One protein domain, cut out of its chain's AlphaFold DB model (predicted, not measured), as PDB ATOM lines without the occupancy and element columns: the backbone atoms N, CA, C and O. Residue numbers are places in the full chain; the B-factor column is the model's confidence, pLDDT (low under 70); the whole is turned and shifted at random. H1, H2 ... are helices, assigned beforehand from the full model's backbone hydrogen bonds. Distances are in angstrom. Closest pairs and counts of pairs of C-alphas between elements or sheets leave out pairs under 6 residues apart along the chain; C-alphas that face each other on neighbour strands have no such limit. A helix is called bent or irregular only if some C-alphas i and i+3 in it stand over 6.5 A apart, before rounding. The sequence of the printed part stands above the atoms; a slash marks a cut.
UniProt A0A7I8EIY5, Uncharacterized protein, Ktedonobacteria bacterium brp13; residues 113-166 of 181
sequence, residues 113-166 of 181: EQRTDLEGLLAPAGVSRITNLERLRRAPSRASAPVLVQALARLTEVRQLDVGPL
ATOM      1  N   GLU A 113      33.223 -28.827 -24.263       88.75
ATOM      2  CA  GLU A 113      33.972 -29.210 -23.062       88.75
ATOM      3  C   GLU A 113      33.666 -28.244 -21.914       88.75
ATOM      4  O   GLU A 113      33.191 -28.667 -20.863       88.75
ATOM      5  N   GLN A 114      33.803 -26.936 -22.159       88.38
ATOM      6  CA  GLN A 114      33.474 -25.901 -21.177       88.38
ATOM      7  C   GLN A 114      32.014 -25.986 -20.725       88.38
ATOM      8  O   GLN A 114      31.698 -25.761 -19.559       88.38
ATOM      9  N   ARG A 115      31.096 -26.323 -21.636       90.38
ATOM     10  CA  ARG A 115      29.687 -26.526 -21.300       90.38
ATOM     11  C   ARG A 115      29.516 -27.686 -20.324       90.38
ATOM     12  O   ARG A 115      28.765 -27.543 -19.366       90.38
ATOM     13  N   THR A 116      30.214 -28.794 -20.550       90.75
ATOM     14  CA  THR A 116      30.178 -29.964 -19.663       90.75
ATOM     15  C   THR A 116      30.730 -29.612 -18.281       90.75
ATOM     16  O   THR A 116      30.106 -29.937 -17.270       90.75
ATOM     17  N   ASP A 117      31.841 -28.875 -18.228       89.69
ATOM     18  CA  ASP A 117      32.437 -28.409 -16.974       89.69
ATOM     19  C   ASP A 117      31.492 -27.465 -16.212       89.69
ATOM     20  O   ASP A 117      31.274 -27.628 -15.007       89.69
ATOM     21  N   LEU A 118      30.861 -26.518 -16.914       91.12
ATOM     22  CA  LEU A 118      29.869 -25.599 -16.348       91.12
ATOM     23  C   LEU A 118      28.603 -26.319 -15.864       91.12
ATOM     24  O   LEU A 118      28.085 -25.991 -14.796       91.12
ATOM     25  N   GLU A 119      28.102 -27.304 -16.610       92.44
ATOM     26  CA  GLU A 119      26.968 -28.138 -16.195       92.44
ATOM     27  C   GLU A 119      27.335 -28.989 -14.964       92.44
ATOM     28  O   GLU A 119      26.538 -29.109 -14.030       92.44
ATOM     29  N   GLY A 120      28.578 -29.477 -14.884       91.69
ATOM     30  CA  GLY A 120      29.128 -30.182 -13.722       91.69
ATOM     31  C   GLY A 120      29.157 -29.345 -12.436       91.69
ATOM     32  O   GLY A 120      29.103 -29.895 -11.328       91.69
ATOM     33  N   LEU A 121      29.148 -28.012 -12.542       92.44
ATOM     34  CA  LEU A 121      29.023 -27.131 -11.377       92.44
ATOM     35  C   LEU A 121      27.654 -27.242 -10.690       92.44
ATOM     36  O   LEU A 121      27.540 -26.934  -9.499       92.44
ATOM     37  N   LEU A 122      26.620 -27.685 -11.409       92.56
ATOM     38  CA  LEU A 122      25.275 -27.888 -10.868       92.56
ATOM     39  C   LEU A 122      25.129 -29.231 -10.137       92.56
ATOM     40  O   LEU A 122      24.158 -29.419  -9.402       92.56
ATOM     41  N   ALA A 123      26.091 -30.145 -10.288       91.75
ATOM     42  CA  ALA A 123      26.095 -31.415  -9.576       91.75
ATOM     43  C   ALA A 123      26.377 -31.230  -8.066       91.75
ATOM     44  O   ALA A 123      27.032 -30.255  -7.664       91.75
ATOM     45  N   PRO A 124      25.913 -32.160  -7.209       89.94
ATOM     46  CA  PRO A 124      26.240 -32.165  -5.785       89.94
ATOM     47  C   PRO A 124      27.754 -32.219  -5.539       89.94
ATOM     48  O   PRO A 124      28.480 -32.975  -6.184       89.94
ATOM     49  N   ALA A 125      28.231 -31.450  -4.560       87.25
ATOM     50  CA  ALA A 125      29.623 -31.491  -4.125       87.25
ATOM     51  C   ALA A 125      29.863 -32.727  -3.233       87.25
ATOM     52  O   ALA A 125      29.809 -32.652  -2.000       87.25
ATOM     53  N   GLY A 126      30.097 -33.883  -3.860       84.00
ATOM     54  CA  GLY A 126      30.264 -35.165  -3.171       84.00
ATOM     55  C   GLY A 126      28.983 -35.593  -2.448       84.00
ATOM     56  O   GLY A 126      27.917 -35.651  -3.050       84.00
ATOM     57  N   VAL A 127      29.076 -35.869  -1.142       80.12
ATOM     58  CA  VAL A 127      27.923 -36.254  -0.291       80.12
ATOM     59  C   VAL A 127      27.167 -35.025   0.254       80.12
ATOM     60  O   VAL A 127      26.205 -35.143   1.011       80.12
ATOM     61  N   SER A 128      27.611 -33.812  -0.082       79.50
ATOM     62  CA  SER A 128      27.010 -32.587   0.436       79.50
ATOM     63  C   SER A 128      25.686 -32.253  -0.249       79.50
ATOM     64  O   SER A 128      25.476 -32.543  -1.423       79.50
ATOM     65  N   ARG A 129      24.805 -31.551   0.473       84.56
ATOM     66  CA  ARG A 129      23.557 -30.993  -0.081       84.56
ATOM     67  C   ARG A 129      23.775 -29.751  -0.953       84.56
ATOM     68  O   ARG A 129      22.817 -29.265  -1.542       84.56
ATOM     69  N   ILE A 130      24.991 -29.202  -0.992       89.94
ATOM     70  CA  ILE A 130      25.319 -28.031  -1.819       89.94
ATOM     71  C   ILE A 130      25.956 -28.466  -3.138       89.94
ATOM     72  O   ILE A 130      26.663 -29.471  -3.186       89.94
ATOM     73  N   THR A 131      25.733 -27.687  -4.193       93.62
ATOM     74  CA  THR A 131      26.352 -27.910  -5.502       93.62
ATOM     75  C   THR A 131      27.819 -27.477  -5.513       93.62
ATOM     76  O   THR A 131      28.273 -26.729  -4.638       93.62
ATOM     77  N   ASN A 132      28.570 -27.916  -6.525       91.50
ATOM     78  CA  ASN A 132      29.935 -27.442  -6.766       91.50
ATOM     79  C   ASN A 132      29.987 -25.913  -6.930       91.50
ATOM     80  O   ASN A 132      30.844 -25.266  -6.328       91.50
ATOM     81  N   LEU A 133      29.017 -25.326  -7.638       92.06
ATOM     82  CA  LEU A 133      28.865 -23.876  -7.782       92.06
ATOM     83  C   LEU A 133      28.744 -23.171  -6.422       92.06
ATOM     84  O   LEU A 133      29.459 -22.208  -6.144       92.06
ATOM     85  N   GLU A 134      27.864 -23.660  -5.546       90.69
ATOM     86  CA  GLU A 134      27.641 -23.037  -4.238       90.69
ATOM     87  C   GLU A 134      28.866 -23.183  -3.324       90.69
ATOM     88  O   GLU A 134      29.212 -22.255  -2.588       90.69
ATOM     89  N   ARG A 135      29.590 -24.308  -3.409       90.94
ATOM     90  CA  ARG A 135      30.873 -24.490  -2.711       90.94
ATOM     91  C   ARG A 135      31.915 -23.463  -3.164       90.94
ATOM     92  O   ARG A 135      32.614 -22.903  -2.315       90.94
ATOM     93  N   LEU A 136      32.021 -23.220  -4.472       90.38
ATOM     94  CA  LEU A 136      32.948 -22.239  -5.042       90.38
ATOM     95  C   LEU A 136      32.575 -20.802  -4.653       90.38
ATOM     96  O   LEU A 136      33.461 -20.003  -4.357       90.38
ATOM     97  N   ARG A 137      31.276 -20.488  -4.573       88.25
ATOM     98  CA  ARG A 137      30.770 -19.156  -4.204       88.25
ATOM     99  C   ARG A 137      30.933 -18.819  -2.717       88.25
ATOM    100  O   ARG A 137      30.974 -17.646  -2.347       88.25
ATOM    101  N   ARG A 138      31.004 -19.825  -1.841       84.75
ATOM    102  CA  ARG A 138      30.982 -19.623  -0.384       84.75
ATOM    103  C   ARG A 138      32.237 -18.905   0.114       84.75
ATOM    104  O   ARG A 138      33.350 -19.402  -0.039       84.75
ATOM    105  N   ALA A 139      32.080 -17.764   0.778       79.75
ATOM    106  CA  ALA A 139      33.213 -17.026   1.330       79.75
ATOM    107  C   ALA A 139      33.959 -17.830   2.425       79.75
ATOM    108  O   ALA A 139      33.353 -18.667   3.103       79.75
ATOM    109  N   PRO A 140      35.272 -17.597   2.622       81.38
ATOM    110  CA  PRO A 140      35.987 -18.135   3.775       81.38
ATOM    111  C   PRO A 140      35.358 -17.639   5.086       81.38
ATOM    112  O   PRO A 140      35.053 -16.458   5.217       81.38
ATOM    113  N   SER A 141      35.178 -18.528   6.066       80.00
ATOM    114  CA  SER A 141      34.499 -18.198   7.330       80.00
ATOM    115  C   SER A 141      35.400 -17.554   8.390       80.00
ATOM    116  O   SER A 141      34.894 -16.956   9.334       80.00
ATOM    117  N   ARG A 142      36.728 -17.684   8.265       85.06
ATOM    118  CA  ARG A 142      37.720 -17.115   9.193       85.06
ATOM    119  C   ARG A 142      39.054 -16.862   8.497       85.06
ATOM    120  O   ARG A 142      39.410 -17.589   7.573       85.06
ATOM    121  N   ALA A 143      39.817 -15.884   8.975       83.00
ATOM    122  CA  ALA A 143      41.172 -15.632   8.493       83.00
ATOM    123  C   ALA A 143      42.173 -16.536   9.233       83.00
ATOM    124  O   ALA A 143      42.466 -16.327  10.407       83.00
ATOM    125  N   SER A 144      42.683 -17.564   8.556       90.12
ATOM    126  CA  SER A 144      43.803 -18.381   9.036       90.12
ATOM    127  C   SER A 144      44.620 -18.911   7.861       90.12
ATOM    128  O   SER A 144      44.096 -19.038   6.752       90.12
ATOM    129  N   ALA A 145      45.894 -19.247   8.085       88.81
ATOM    130  CA  ALA A 145      46.766 -19.761   7.025       88.81
ATOM    131  C   ALA A 145      46.188 -21.001   6.298       88.81
ATOM    132  O   ALA A 145      46.160 -20.989   5.068       88.81
ATOM    133  N   PRO A 146      45.613 -22.015   6.985       89.38
ATOM    134  CA  PRO A 146      44.956 -23.135   6.303       89.38
ATOM    135  C   PRO A 146      43.758 -22.714   5.440       89.38
ATOM    136  O   PRO A 146      43.553 -23.246   4.352       89.38
ATOM    137  N   VAL A 147      42.970 -21.738   5.903       89.81
ATOM    138  CA  VAL A 147      41.812 -21.234   5.152       89.81
ATOM    139  C   VAL A 147      42.254 -20.430   3.928       89.81
ATOM    140  O   VAL A 147      41.615 -20.516   2.881       89.81
ATOM    141  N   LEU A 148      43.373 -19.706   4.019       89.19
ATOM    142  CA  LEU A 148      43.971 -19.015   2.879       89.19
ATOM    143  C   LEU A 148      44.428 -20.008   1.802       89.19
ATOM    144  O   LEU A 148      44.104 -19.817   0.632       89.19
ATOM    145  N   VAL A 149      45.098 -21.101   2.187       90.75
ATOM    146  CA  VAL A 149      45.500 -22.167   1.250       90.75
ATOM    147  C   VAL A 149      44.278 -22.776   0.554       90.75
ATOM    148  O   VAL A 149      44.269 -22.916  -0.667       90.75
ATOM    149  N   GLN A 150      43.201 -23.059   1.294       88.38
ATOM    150  CA  GLN A 150      41.943 -23.548   0.710       88.38
ATOM    151  C   GLN A 150      41.275 -22.521  -0.217       88.38
ATOM    152  O   GLN A 150      40.667 -22.890  -1.220       88.38
ATOM    153  N   ALA A 151      41.358 -21.226   0.095       88.94
ATOM    154  CA  ALA A 151      40.851 -20.169  -0.777       88.94
ATOM    155  C   ALA A 151      41.648 -20.078  -2.088       88.94
ATOM    156  O   ALA A 151      41.042 -19.959  -3.149       88.94
ATOM    157  N   LEU A 152      42.978 -20.204  -2.027       90.56
ATOM    158  CA  LEU A 152      43.833 -20.242  -3.215       90.56
ATOM    159  C   LEU A 152      43.560 -21.481  -4.074       90.56
ATOM    160  O   LEU A 152      43.428 -21.348  -5.284       90.56
ATOM    161  N   ALA A 153      43.392 -22.658  -3.465       90.25
ATOM    162  CA  ALA A 153      43.026 -23.874  -4.193       90.25
ATOM    163  C   ALA A 153      41.690 -23.717  -4.941       90.25
ATOM    164  O   ALA A 153      41.595 -24.066  -6.115       90.25
ATOM    165  N   ARG A 154      40.679 -23.112  -4.299       90.06
ATOM    166  CA  ARG A 154      39.395 -22.793  -4.949       90.06
ATOM    167  C   ARG A 154      39.541 -21.777  -6.078       90.06
ATOM    168  O   ARG A 154      38.882 -21.915  -7.099       90.06
ATOM    169  N   LEU A 155      40.395 -20.766  -5.918       89.44
ATOM    170  CA  LEU A 155      40.680 -19.813  -6.993       89.44
ATOM    171  C   LEU A 155      41.322 -20.512  -8.199       89.44
ATOM    172  O   LEU A 155      40.970 -20.206  -9.334       89.44
ATOM    173  N   THR A 156      42.243 -21.449  -7.960       90.56
ATOM    174  CA  THR A 156      42.838 -22.274  -9.018       90.56
ATOM    175  C   THR A 156      41.774 -23.110  -9.723       90.56
ATOM    176  O   THR A 156      41.747 -23.122 -10.947       90.56
ATOM    177  N   GLU A 157      40.857 -23.726  -8.974       90.38
ATOM    178  CA  GLU A 157      39.733 -24.490  -9.531       90.38
ATOM    179  C   GLU A 157      38.828 -23.620 -10.422       90.38
ATOM    180  O   GLU A 157      38.513 -23.996 -11.545       90.38
ATOM    181  N   VAL A 158      38.477 -22.406  -9.980       89.00
ATOM    182  CA  VAL A 158      37.688 -21.465 -10.799       89.00
ATOM    183  C   VAL A 158      38.432 -21.067 -12.074       89.00
ATOM    184  O   VAL A 158      37.816 -20.934 -13.127       89.00
ATOM    185  N   ARG A 159      39.753 -20.875 -12.004       87.56
ATOM    186  CA  ARG A 159      40.572 -20.538 -13.179       87.56
ATOM    187  C   ARG A 159      40.681 -21.694 -14.173       87.56
ATOM    188  O   ARG A 159      40.804 -21.429 -15.360       87.56
ATOM    189  N   GLN A 160      40.618 -22.940 -13.705       88.38
ATOM    190  CA  GLN A 160      40.657 -24.132 -14.560       88.38
ATOM    191  C   GLN A 160      39.398 -24.311 -15.413       88.38
ATOM    192  O   GLN A 160      39.484 -24.966 -16.442       88.38
ATOM    193  N   LEU A 161      38.270 -23.690 -15.044       84.50
ATOM    194  CA  LEU A 161      37.060 -23.672 -15.879       84.50
ATOM    195  C   LEU A 161      37.269 -22.943 -17.221       84.50
ATOM    196  O   LEU A 161      36.420 -23.041 -18.097       84.50
ATOM    197  N   ASP A 162      38.350 -22.163 -17.349       81.25
ATOM    198  CA  ASP A 162      38.783 -21.473 -18.570       81.25
ATOM    199  C   ASP A 162      37.667 -20.724 -19.326       81.25
ATOM    200  O   ASP A 162      37.622 -20.661 -20.548       81.25
ATOM    201  N   VAL A 163      36.739 -20.119 -18.579       75.19
ATOM    202  CA  VAL A 163      35.641 -19.282 -19.104       75.19
ATOM    203  C   VAL A 163      36.018 -17.799 -19.223       75.19
ATOM    204  O   VAL A 163      35.192 -16.957 -19.569       75.19
ATOM    205  N   GLY A 164      37.272 -17.453 -18.927       68.56
ATOM    206  CA  GLY A 164      37.813 -16.097 -19.059       68.56
ATOM    207  C   GLY A 164      37.957 -15.570 -20.500       68.56
ATOM    208  O   GLY A 164      37.661 -14.394 -20.709       68.56
ATOM    209  N   PRO A 165      38.381 -16.376 -21.495       68.69
ATOM    210  CA  PRO A 165      38.628 -15.917 -22.863       68.69
ATOM    211  C   PRO A 165      37.399 -15.999 -23.784       68.69
ATOM    212  O   PRO A 165      37.558 -16.009 -25.003       68.69
ATOM    213  N   LEU A 166      36.175 -16.064 -23.243       76.69
ATOM    214  CA  LEU A 166      34.963 -16.113 -24.067       76.69
ATOM    215  C   LEU A 166      34.907 -14.901 -25.011       76.69
ATOM    216  O   LEU A 166      34.966 -13.750 -24.565       76.69
TER     217      LEU A 166
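This is residues 113 to 166 of the 181 residues of an uncharacterized protein of Ktedonobacteria bacterium brp13 (UniProt A0A7I8EIY5). This is a flat, open loop of chain: it goes out along one long side through the short helices H1 and H2 and folds back along the other side through one long helix, H3. H2 sits at the inner side, with its end near the middle of H3; the link of residues 121 to 131 swings away from H3, and the turn at residues 141 to 147 sticks out at the far end. The printed part has 54 residues with three named helices, in the order H1, H2, H3, and no named strand; the class is all helix. It is only just loose, close to compact, with a radius of gyration of the C-alphas of 12.3 A, and its C-alphas span 35 by 29 by 13 A.

Start with H1, residues 113 to 120, and go on to H2, residues 132 to 137. These two are close but not clearly touching; look at Gly 120 and Asn 132, their closest C-alphas, 7.5 A apart. Their lines are about perpendicular, at 85 degrees. Go on to H3, residues 145 to 160, and compare it with H2. They are close but not clearly touching, and the closest C-alphas are those of Leu 136 and Arg 154, 6.5 A apart. H2 and H3 run opposite ways at a steep tilt of 61 degrees. H1 and H3 are apart. In the backbones of H1, H2 and H3, every O i to N i+4 pair is within hydrogen-bond range.

Find C-alpha 113 at (33.972, -29.210, -23.062), where H1 begins; from there it runs 10.6 A to C-alpha 120. H2 begins at C-alpha 132, at (29.935, -27.442, -6.766), and is 8.7 A from first to last C-alpha. H3, the longest helix with 16 residues, begins at C-alpha 145 and runs 22.9 A to C-alpha 160 at (40.657, -24.132, -14.560). No helix is bent or irregular.

The two C-alphas farthest apart are those of Glu 113 and Ser 144, at 35.3 A, while the first and last printed C-alphas, of Glu 113 and Leu 166, are 13.2 A apart. The printed part has no cut. The link from H1 to H2, with 11 residues, is long; the link from H2 to H3, with 7 residues, is short. Residues 141 to 147, of which 145 to 147 belong to H3, stand free. The mean pLDDT of the printed part is 87.1; look for low confidence at residues 164 to 165, which are under 70.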